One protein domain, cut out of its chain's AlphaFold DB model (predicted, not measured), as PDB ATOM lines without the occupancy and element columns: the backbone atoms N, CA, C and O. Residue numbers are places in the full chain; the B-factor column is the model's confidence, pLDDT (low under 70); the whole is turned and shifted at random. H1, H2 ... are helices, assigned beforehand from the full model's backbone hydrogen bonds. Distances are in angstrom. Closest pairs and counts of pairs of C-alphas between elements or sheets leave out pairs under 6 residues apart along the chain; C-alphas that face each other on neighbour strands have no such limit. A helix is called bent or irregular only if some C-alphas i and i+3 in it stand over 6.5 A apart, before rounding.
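What this domain is: This is residues 2 to 78 of the 206 residues of an uncharacterized protein of Pseudomonas fluorescens (UniProt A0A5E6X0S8). The long kinked helix H5 makes much of the length; H4 runs back beside its first part, H2 and H3 pack on its last part, and H1 crosses H3. The printed part has 77 residues with six named helices, H1 to H6 in chain order, all helix; it is compact, with a radius of gyration of the C-alphas of 12.8 A, spanning 38 by 25 by 18 A.

How they stand to each other: Start at H1, residues 2 to 8, which touches H3, residues 29 to 38, at a steep tilt of 61 degrees; the closest C-alphas, Glu 5 and Val 35, are 6.6 A apart. H2, residues 15 to 20, touches residues 62 to 69 alone of H5, residues 52 to 70, about perpendicular at 84 degrees (closest C-alphas Met 19 and Ala 65, 5.5 A). H3 touches H5 at residues 69 to 70 alone; the closest C-alphas, Tyr 33 and Arg 70, are 5.9 A apart. H4, residues 42 to 49, is close but not clearly touching H5, closest C-alphas Trp 47 and Arg 55, 7.2 A. H6, residues 75 to 78, touches no helix and is too short for an O i to N i+4 pair; every such pair is within hydrogen-bond range in H1 to H4, and 12 of 15 in H5.

Where its parts are: Find C-alpha 2 at (47.995, 31.565, -21.821), where H1 begins. H3 runs 14.1 A; H5 runs 23.3 A from (27.056, 30.143, -13.826), irregular with C-alphas 61 and 64 7.4 A apart.

The domain as a whole: The printed part has no cut and no long link; residues 22 to 28 are under pLDDT 70.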
ATOM      1  N   PHE A   2      47.516  32.839 -21.245       84.88
ATOM      2  CA  PHE A   2      47.995  31.565 -21.821       84.88
ATOM      3  C   PHE A   2      48.782  31.756 -23.121       84.88
ATOM      4  O   PHE A   2      49.885  31.241 -23.226       84.88
ATOM      5  N   ASP A   3      48.261  32.549 -24.060       87.88
ATOM      6  CA  ASP A   3      48.946  32.815 -25.335       87.88
ATOM      7  C   ASP A   3      50.259  33.589 -25.143       87.88
ATOM      8  O   ASP A   3      51.248  33.312 -25.811       87.88
ATOM      9  N   GLU A   4      50.290  34.517 -24.183       86.00
ATOM     10  CA  GLU A   4      51.499  35.275 -23.831       86.00
ATOM     11  C   GLU A   4      52.586  34.357 -23.255       86.00
ATOM     12  O   GLU A   4      53.751  34.490 -23.614       86.00
ATOM     13  N   GLU A   5      52.209  33.403 -22.397       85.19
ATOM     14  CA  GLU A   5      53.149  32.437 -21.822       85.19
ATOM     15  C   GLU A   5      53.628  31.424 -22.874       85.19
ATOM     16  O   GLU A   5      54.819  31.141 -22.950       85.19
ATOM     17  N   LEU A   6      52.735  30.933 -23.744       86.94
ATOM     18  CA  LEU A   6      53.109  30.082 -24.883       86.94
ATOM     19  C   LEU A   6      54.136  30.791 -25.781       86.94
ATOM     20  O   LEU A   6      55.183  30.222 -26.095       86.94
ATOM     21  N   GLN A   7      53.884  32.058 -26.120       87.56
ATOM     22  CA  GLN A   7      54.795  32.874 -26.917       87.56
ATOM     23  C   GLN A   7      56.136  33.114 -26.204       87.56
ATOM     24  O   GLN A   7      57.187  33.041 -26.842       87.56
ATOM     25  N   ALA A   8      56.124  33.371 -24.892       85.44
ATOM     26  CA  ALA A   8      57.338  33.570 -24.097       85.44
ATOM     27  C   ALA A   8      58.237  32.320 -24.064       85.44
ATOM     28  O   ALA A   8      59.460  32.451 -24.035       85.44
ATOM     29  N   GLN A   9      57.644  31.125 -24.135       83.38
ATOM     30  CA  GLN A   9      58.359  29.848 -24.247       83.38
ATOM     31  C   GLN A   9      58.710  29.471 -25.702       83.38
ATOM     32  O   GLN A   9      59.207  28.376 -25.954       83.38
ATOM     33  N   GLY A  10      58.463  30.357 -26.677       85.12
ATOM     34  CA  GLY A  10      58.763  30.113 -28.092       85.12
ATOM     35  C   GLY A  10      57.830  29.107 -28.775       85.12
ATOM     36  O   GLY A  10      58.188  28.550 -29.812       85.12
ATOM     37  N   ILE A  11      56.644  28.862 -28.210       84.94
ATOM     38  CA  ILE A  11      55.647  27.940 -28.756       84.94
ATOM     39  C   ILE A  11      54.727  28.723 -29.702       84.94
ATOM     40  O   ILE A  11      53.916  29.537 -29.264       84.94
ATOM     41  N   ASP A  12      54.835  28.457 -31.005       85.88
ATOM     42  CA  ASP A  12      54.042  29.118 -32.053       85.88
ATOM     43  C   ASP A  12      52.638  28.495 -32.185       85.88
ATOM     44  O   ASP A  12      52.330  27.756 -33.121       85.88
ATOM     45  N   THR A  13      51.799  28.707 -31.169       85.00
ATOM     46  CA  THR A  13      50.400  28.256 -31.140       85.00
ATOM     47  C   THR A  13      49.571  29.115 -30.186       85.00
ATOM     48  O   THR A  13      50.116  29.761 -29.291       85.00
ATOM     49  N   THR A  14      48.247  29.097 -30.334       87.62
ATOM     50  CA  THR A  14      47.328  29.740 -29.385       87.62
ATOM     51  C   THR A  14      46.556  28.710 -28.565       87.62
ATOM     52  O   THR A  14      46.401  27.550 -28.952       87.62
ATOM     53  N   LEU A  15      46.005  29.136 -27.431       85.12
ATOM     54  CA  LEU A  15      45.090  28.331 -26.633       85.12
ATOM     55  C   LEU A  15      43.871  27.894 -27.457       85.12
ATOM     56  O   LEU A  15      43.436  26.754 -27.322       85.12
ATOM     57  N   ASP A  16      43.318  28.766 -28.306       84.50
ATOM     58  CA  ASP A  16      42.173  28.412 -29.157       84.50
ATOM     59  C   ASP A  16      42.554  27.338 -30.185       84.50
ATOM     60  O   ASP A  16      41.809  26.369 -30.351       84.50
ATOM     61  N   ASP A  17      43.737  27.439 -30.798       83.88
ATOM     62  CA  ASP A  17      44.247  26.416 -31.718       83.88
ATOM     63  C   ASP A  17      44.426  25.079 -31.006       83.88
ATOM     64  O   ASP A  17      43.897  24.067 -31.460       83.88
ATOM     65  N   LEU A  18      45.071  25.077 -29.839       82.00
ATOM     66  CA  LEU A  18      45.256  23.884 -29.013       82.00
ATOM     67  C   LEU A  18      43.924  23.259 -28.569       82.00
ATOM     68  O   LEU A  18      43.784  22.036 -28.502       82.00
ATOM     69  N   MET A  19      42.920  24.084 -28.268       80.56
ATOM     70  CA  MET A  19      41.590  23.613 -27.884       80.56
ATOM     71  C   MET A  19      40.788  23.042 -29.064       80.56
ATOM     72  O   MET A  19      39.853  22.268 -28.829       80.56
ATOM     73  N   ARG A  20      41.132  23.400 -30.307       77.62
ATOM     74  CA  ARG A  20      40.495  22.902 -31.540       77.62
ATOM     75  C   ARG A  20      41.236  21.714 -32.151       77.62
ATOM     76  O   ARG A  20      40.586  20.774 -32.605       77.62
ATOM     77  N   ASP A  21      42.564  21.741 -32.132       73.38
ATOM     78  CA  ASP A  21      43.456  20.726 -32.678       73.38
ATOM     79  C   ASP A  21      44.500  20.288 -31.638       73.38
ATOM     80  O   ASP A  21      45.540  20.904 -31.408       73.38
ATOM     81  N   HIS A  22      44.223  19.139 -31.029       67.12
ATOM     82  CA  HIS A  22      45.053  18.535 -29.994       67.12
ATOM     83  C   HIS A  22      46.315  17.855 -30.546       67.12
ATOM     84  O   HIS A  22      47.161  17.420 -29.763       67.12
ATOM     85  N   THR A  23      46.473  17.731 -31.869       66.19
ATOM     86  CA  THR A  23      47.672  17.107 -32.453       66.19
ATOM     87  C   THR A  23      48.907  17.992 -32.287       66.19
ATOM     88  O   THR A  23      49.998  17.473 -32.031       66.19
ATOM     89  N   GLN A  24      48.721  19.317 -32.292       64.25
ATOM     90  CA  GLN A  24      49.770  20.308 -32.030       64.25
ATOM     91  C   GLN A  24      50.338  20.178 -30.609       64.25
ATOM     92  O   GLN A  24      51.548  20.289 -30.402       64.25
ATOM     93  N   ALA A  25      49.497  19.794 -29.638       61.06
ATOM     94  CA  ALA A  25      49.917  19.548 -28.258       61.06
ATOM     95  C   ALA A  25      50.918  18.383 -28.115       61.06
ATOM     96  O   ALA A  25      51.593  18.263 -27.094       61.06
ATOM     97  N   SER A  26      51.026  17.506 -29.121       61.78
ATOM     98  CA  SER A  26      51.959  16.373 -29.099       61.78
ATOM     99  C   SER A  26      53.382  16.731 -29.544       61.78
ATOM    100  O   SER A  26      54.313  15.988 -29.229       61.78
ATOM    101  N   VAL A  27      53.561  17.846 -30.266       62.16
ATOM    102  CA  VAL A  27      54.851  18.241 -30.857       62.16
ATOM    103  C   VAL A  27      55.730  18.968 -29.838       62.16
ATOM    104  O   VAL A  27      56.898  18.616 -29.712       62.16
ATOM    105  N   ALA A  28      55.154  19.891 -29.063       69.88
ATOM    106  CA  ALA A  28      55.822  20.641 -27.990       69.88
ATOM    107  C   ALA A  28      55.277  20.242 -26.606       69.88
ATOM    108  O   ALA A  28      54.968  21.077 -25.763       69.88
ATOM    109  N   ARG A  29      55.075  18.935 -26.395       74.62
ATOM    110  CA  ARG A  29      54.365  18.381 -25.231       74.62
ATOM    111  C   ARG A  29      54.908  18.889 -23.896       74.62
ATOM    112  O   ARG A  29      54.115  19.231 -23.025       74.62
ATOM    113  N   GLU A  30      56.224  18.833 -23.710       75.75
ATOM    114  CA  GLU A  30      56.860  19.181 -22.435       75.75
ATOM    115  C   GLU A  30      56.708  20.670 -22.141       75.75
ATOM    116  O   GLU A  30      56.280  21.022 -21.043       75.75
ATOM    117  N   ASP A  31      56.928  21.521 -23.142       81.06
ATOM    118  CA  ASP A  31      56.808  22.972 -23.009       81.06
ATOM    119  C   ASP A  31      55.350  23.385 -22.778       81.06
ATOM    120  O   ASP A  31      55.042  24.111 -21.834       81.06
ATOM    121  N   ILE A  32      54.418  22.831 -23.559       81.38
ATOM    122  CA  ILE A  32      52.977  23.053 -23.393       81.38
ATOM    123  C   ILE A  32      52.528  22.587 -22.003       81.38
ATOM    124  O   ILE A  32      51.865  23.332 -21.283       81.38
ATOM    125  N   TYR A  33      52.904  21.376 -21.585       82.94
ATOM    126  CA  TYR A  33      52.572  20.877 -20.251       82.94
ATOM    127  C   TYR A  33      53.160  21.769 -19.154       82.94
ATOM    128  O   TYR A  33      52.453  22.072 -18.195       82.94
ATOM    129  N   SER A  34      54.408  22.219 -19.304       84.00
ATOM    130  CA  SER A  34      55.071  23.132 -18.370       84.00
ATOM    131  C   SER A  34      54.261  24.419 -18.198       84.00
ATOM    132  O   SER A  34      53.846  24.727 -17.077       84.00
ATOM    133  N   VAL A  35      53.902  25.079 -19.307       85.81
ATOM    134  CA  VAL A  35      53.055  26.284 -19.321       85.81
ATOM    135  C   VAL A  35      51.712  26.037 -18.636       85.81
ATOM    136  O   VAL A  35      51.304  26.794 -17.762       85.81
ATOM    137  N   PHE A  36      50.998  24.962 -18.971       86.81
ATOM    138  CA  PHE A  36      49.702  24.715 -18.338       86.81
ATOM    139  C   PHE A  36      49.826  24.314 -16.864       86.81
ATOM    140  O   PHE A  36      48.957  24.673 -16.065       86.81
ATOM    141  N   SER A  37      50.887  23.602 -16.483       85.88
ATOM    142  CA  SER A  37      51.133  23.200 -15.098       85.88
ATOM    143  C   SER A  37      51.464  24.395 -14.201       85.88
ATOM    144  O   SER A  37      50.950  24.465 -13.086       85.88
ATOM    145  N   SER A  38      52.198  25.397 -14.704       86.44
ATOM    146  CA  SER A  38      52.505  26.622 -13.950       86.44
ATOM    147  C   SER A  38      51.244  27.429 -13.604       86.44
ATOM    148  O   SER A  38      51.198  28.141 -12.602       86.44
ATOM    149  N   THR A  39      50.164  27.250 -14.372       87.06
ATOM    150  CA  THR A  39      48.867  27.902 -14.129       87.06
ATOM    151  C   THR A  39      47.933  27.125 -13.196       87.06
ATOM    152  O   THR A  39      46.800  27.560 -12.962       87.06
ATOM    153  N   ASN A  40      48.365  25.991 -12.631       89.44
ATOM    154  CA  ASN A  40      47.510  25.112 -11.825       89.44
ATOM    155  C   ASN A  40      46.813  25.822 -10.656       89.44
ATOM    156  O   ASN A  40      45.666  25.491 -10.366       89.44
ATOM    157  N   LEU A  41      47.462  26.809 -10.031       89.94
ATOM    158  CA  LEU A  41      46.887  27.593  -8.930       89.94
ATOM    159  C   LEU A  41      45.921  28.689  -9.398       89.94
ATOM    160  O   LEU A  41      45.032  29.095  -8.655       89.94
ATOM    161  N   ILE A  42      46.052  29.151 -10.643       90.69
ATOM    162  CA  ILE A  42      45.198  30.201 -11.211       90.69
ATOM    163  C   ILE A  42      43.863  29.625 -11.684       90.69
ATOM    164  O   ILE A  42      42.819  30.265 -11.575       90.69
ATOM    165  N   VAL A  43      43.868  28.389 -12.173       91.56
ATOM    166  CA  VAL A  43      42.676  27.749 -12.739       91.56
ATOM    167  C   VAL A  43      41.505  27.635 -11.742       91.56
ATOM    168  O   VAL A  43      40.387  27.978 -12.137       91.56
ATOM    169  N   PRO A  44      41.692  27.215 -10.472       92.75
ATOM    170  CA  PRO A  44      40.627  27.247  -9.469       92.75
ATOM    171  C   PRO A  44      40.076  28.657  -9.219       92.75
ATOM    172  O   PRO A  44      38.864  28.806  -9.069       92.75
ATOM    173  N   MET A  45      40.935  29.685  -9.242       93.00
ATOM    174  CA  MET A  45      40.516  31.079  -9.065       93.00
ATOM    175  C   MET A  45      39.636  31.545 -10.223       93.00
ATOM    176  O   MET A  45      38.540  32.052  -9.993       93.00
ATOM    177  N   ILE A  46      40.072  31.316 -11.468       93.69
ATOM    178  CA  ILE A  46      39.277  31.645 -12.658       93.69
ATOM    179  C   ILE A  46      37.934  30.921 -12.593       93.69
ATOM    180  O   ILE A  46      36.894  31.552 -12.748       93.69
ATOM    181  N   TRP A  47      37.936  29.615 -12.303       95.19
ATOM    182  CA  TRP A  47      36.712  28.828 -12.165       95.19
ATOM    183  C   TRP A  47      35.738  29.432 -11.146       95.19
ATOM    184  O   TRP A  47      34.546  29.558 -11.441       95.19
ATOM    185  N   ASN A  48      36.233  29.858  -9.983       94.12
ATOM    186  CA  ASN A  48      35.415  30.493  -8.953       94.12
ATOM    187  C   ASN A  48      34.886  31.882  -9.365       94.12
ATOM    188  O   ASN A  48      33.810  32.278  -8.927       94.12
ATOM    189  N   LEU A  49      35.575  32.591 -10.261       94.88
ATOM    190  CA  LEU A  49      35.137  33.889 -10.786       94.88
ATOM    191  C   LEU A  49      34.169  33.783 -11.975       94.88
ATOM    192  O   LEU A  49      33.428  34.727 -12.236       94.88
ATOM    193  N   LEU A  50      34.141  32.647 -12.681       95.81
ATOM    194  CA  LEU A  50      33.199  32.432 -13.781       95.81
ATOM    195  C   LEU A  50      31.747  32.499 -13.293       95.81
ATOM    196  O   LEU A  50      31.363  31.852 -12.314       95.81
ATOM    197  N   SER A  51      30.903  33.189 -14.057       95.62
ATOM    198  CA  SER A  51      29.455  33.138 -13.875       95.62
ATOM    199  C   SER A  51      28.915  31.722 -14.112       95.62
ATOM    200  O   SER A  51      29.507  30.904 -14.823       95.62
ATOM    201  N   ALA A  52      27.720  31.429 -13.591       93.12
ATOM    202  CA  ALA A  52      27.056  30.143 -13.826       93.12
ATOM    203  C   ALA A  52      26.877  29.831 -15.327       93.12
ATOM    204  O   ALA A  52      26.989  28.677 -15.753       93.12
ATOM    205  N   ARG A  53      26.646  30.863 -16.152       96.00
ATOM    206  CA  ARG A  53      26.557  30.728 -17.612       96.00
ATOM    207  C   ARG A  53      27.892  30.285 -18.209       96.00
ATOM    208  O   ARG A  53      27.911  29.347 -19.002       96.00
ATOM    209  N   GLU A  54      28.990  30.931 -17.834       95.88
ATOM    210  CA  GLU A  54      30.323  30.616 -18.360       95.88
ATOM    211  C   GLU A  54      30.802  29.241 -17.902       95.88
ATOM    212  O   GLU A  54      31.275  28.463 -18.727       95.88
ATOM    213  N   ARG A  55      30.583  28.879 -16.630       95.44
ATOM    214  CA  ARG A  55      30.867  27.523 -16.131       95.44
ATOM    215  C   ARG A  55      30.100  26.467 -16.914       95.44
ATOM    216  O   ARG A  55      30.679  25.459 -17.313       95.44
ATOM    217  N   LYS A  56      28.814  26.704 -17.202       95.00
ATOM    218  CA  LYS A  56      27.996  25.794 -18.017       95.00
ATOM    219  C   LYS A  56      28.558  25.638 -19.433       95.00
ATOM    220  O   LYS A  56      28.652  24.512 -19.921       95.00
ATOM    221  N   VAL A  57      28.958  26.737 -20.076       94.88
ATOM    222  CA  VAL A  57      29.601  26.702 -21.402       94.88
ATOM    223  C   VAL A  57      30.917  25.929 -21.343       94.88
ATOM    224  O   VAL A  57      31.142  25.043 -22.167       94.88
ATOM    225  N   PHE A  58      31.758  26.204 -20.346       92.88
ATOM    226  CA  PHE A  58      33.024  25.507 -20.158       92.88
ATOM    227  C   PHE A  58      32.825  24.000 -19.973       92.88
ATOM    228  O   PHE A  58      33.425  23.210 -20.702       92.88
ATOM    229  N   VAL A  59      31.941  23.588 -19.060       92.25
ATOM    230  CA  VAL A  59      31.646  22.172 -18.799       92.25
ATOM    231  C   VAL A  59      31.115  21.472 -20.048       92.25
ATOM    232  O   VAL A  59      31.551  20.360 -20.342       92.25
ATOM    233  N   GLY A  60      30.206  22.119 -20.782       91.12
ATOM    234  CA  GLY A  60      29.556  21.529 -21.952       91.12
ATOM    235  C   GLY A  60      30.434  21.465 -23.203       91.12
ATOM    236  O   GLY A  60      30.277  20.539 -23.993       91.12
ATOM    237  N   ARG A  61      31.347  22.424 -23.396       89.38
ATOM    238  CA  ARG A  61      32.096  22.569 -24.657       89.38
ATOM    239  C   ARG A  61      33.600  22.364 -24.522       89.38
ATOM    240  O   ARG A  61      34.213  21.791 -25.413       89.38
ATOM    241  N   PHE A  62      34.199  22.831 -23.432       88.44
ATOM    242  CA  PHE A  62      35.647  23.032 -23.351       88.44
ATOM    243  C   PHE A  62      36.353  22.102 -22.359       88.44
ATOM    244  O   PHE A  62      37.544  21.840 -22.505       88.44
ATOM    245  N   ARG A  63      35.626  21.535 -21.389       88.44
ATOM    246  CA  ARG A  63      36.178  20.683 -20.323       88.44
ATOM    247  C   ARG A  63      37.005  19.506 -20.844       88.44
ATOM    248  O   ARG A  63      38.034  19.184 -20.260       88.44
ATOM    249  N   GLY A  64      36.535  18.853 -21.909       84.25
ATOM    250  CA  GLY A  64      37.219  17.713 -22.523       84.25
ATOM    251  C   GLY A  64      38.573  18.106 -23.112       84.25
ATOM    252  O   GLY A  64      39.593  17.567 -22.690       84.25
ATOM    253  N   ALA A  65      38.577  19.095 -24.011       82.50
ATOM    254  CA  ALA A  65      39.793  19.627 -24.630       82.50
ATOM    255  C   ALA A  65      40.783  20.134 -23.571       82.50
ATOM    256  O   ALA A  65      41.943  19.735 -23.553       82.50
ATOM    257  N   TRP A  66      40.297  20.905 -22.595       86.25
ATOM    258  CA  TRP A  66      41.112  21.404 -21.489       86.25
ATOM    259  C   TRP A  66      41.810  20.286 -20.696       86.25
ATOM    260  O   TRP A  66      42.978  20.405 -20.330       86.25
ATOM    261  N   ARG A  67      41.116  19.172 -20.420       84.00
ATOM    262  CA  ARG A  67      41.725  18.019 -19.733       84.00
ATOM    263  C   ARG A  67      42.816  17.358 -20.574       84.00
ATOM    264  O   ARG A  67      43.832  16.969 -20.011       84.00
ATOM    265  N   GLN A  68      42.617  17.251 -21.887       78.81
ATOM    266  CA  GLN A  68      43.606  16.664 -22.796       78.81
ATOM    267  C   GLN A  68      44.870  17.522 -22.903       78.81
ATOM    268  O   GLN A  68      45.964  16.970 -22.897       78.81
ATOM    269  N   LEU A  69      44.737  18.852 -22.916       79.69
ATOM    270  CA  LEU A  69      45.886  19.765 -22.952       79.69
ATOM    271  C   LEU A  69      46.778  19.656 -21.718       79.69
ATOM    272  O   LEU A  69      47.995  19.761 -21.821       79.69
ATOM    273  N   ARG A  70      46.182  19.411 -20.548       80.62
ATOM    274  CA  ARG A  70      46.936  19.297 -19.291       80.62
ATOM    275  C   ARG A  70      47.476  17.909 -19.008       80.62
ATOM    276  O   ARG A  70      48.334  17.763 -18.152       80.62
ATOM    277  N   VAL A  71      46.980  16.891 -19.699       77.25
ATOM    278  CA  VAL A  71      47.521  15.534 -19.618       77.25
ATOM    279  C   VAL A  71      47.649  15.005 -21.043       77.25
ATOM    280  O   VAL A  71      46.897  14.107 -21.435       77.25
ATOM    281  N   PRO A  72      48.558  15.579 -21.855       71.50
ATOM    282  CA  PRO A  72      48.695  15.140 -23.231       71.50
ATOM    283  C   PRO A  72      49.089  13.656 -23.250       71.50
ATOM    284  O   PRO A  72      49.647  13.124 -22.279       71.50
ATOM    285  N   ILE A  73      48.868  12.963 -24.366       75.00
ATOM    286  CA  ILE A  73      49.384  11.598 -24.580       75.00
ATOM    287  C   ILE A  73      50.830  11.705 -25.093       75.00
ATOM    288  O   ILE A  73      51.089  12.547 -25.955       75.00
ATOM    289  N   PRO A  74      51.802  10.936 -24.558       77.75
ATOM    290  CA  PRO A  74      53.177  10.967 -25.063       77.75
ATOM    291  C   PRO A  74      53.229  10.647 -26.558       77.75
ATOM    292  O   PRO A  74      52.467   9.798 -27.035       77.75
ATOM    293  N   LYS A  75      54.126  11.299 -27.304       75.38
ATOM    294  CA  LYS A  75      54.218  11.163 -28.766       75.38
ATOM    295  C   LYS A  75      54.442   9.710 -29.188       75.38
ATOM    296  O   LYS A  75      53.847   9.244 -30.157       75.38
ATOM    297  N   GLU A  76      55.228   8.956 -28.428       82.44
ATOM    298  CA  GLU A  76      55.497   7.538 -28.669       82.44
ATOM    299  C   GLU A  76      54.215   6.705 -28.559       82.44
ATOM    300  O   GLU A  76      53.970   5.813 -29.373       82.44
ATOM    301  N   ASN A  77      53.369   7.011 -27.571       85.31
ATOM    302  CA  ASN A  77      52.088   6.334 -27.373       85.31
ATOM    303  C   ASN A  77      51.081   6.720 -28.460       85.31
ATOM    304  O   ASN A  77      50.328   5.860 -28.925       85.31
ATOM    305  N   TRP A  78      51.097   7.977 -28.907       82.75
ATOM    306  CA  TRP A  78      50.318   8.424 -30.059       82.75
ATOM    307  C   TRP A  78      50.701   7.652 -31.330       82.75
ATOM    308  O   TRP A  78      49.835   7.056 -31.972       82.75
TER     309      TRP A  78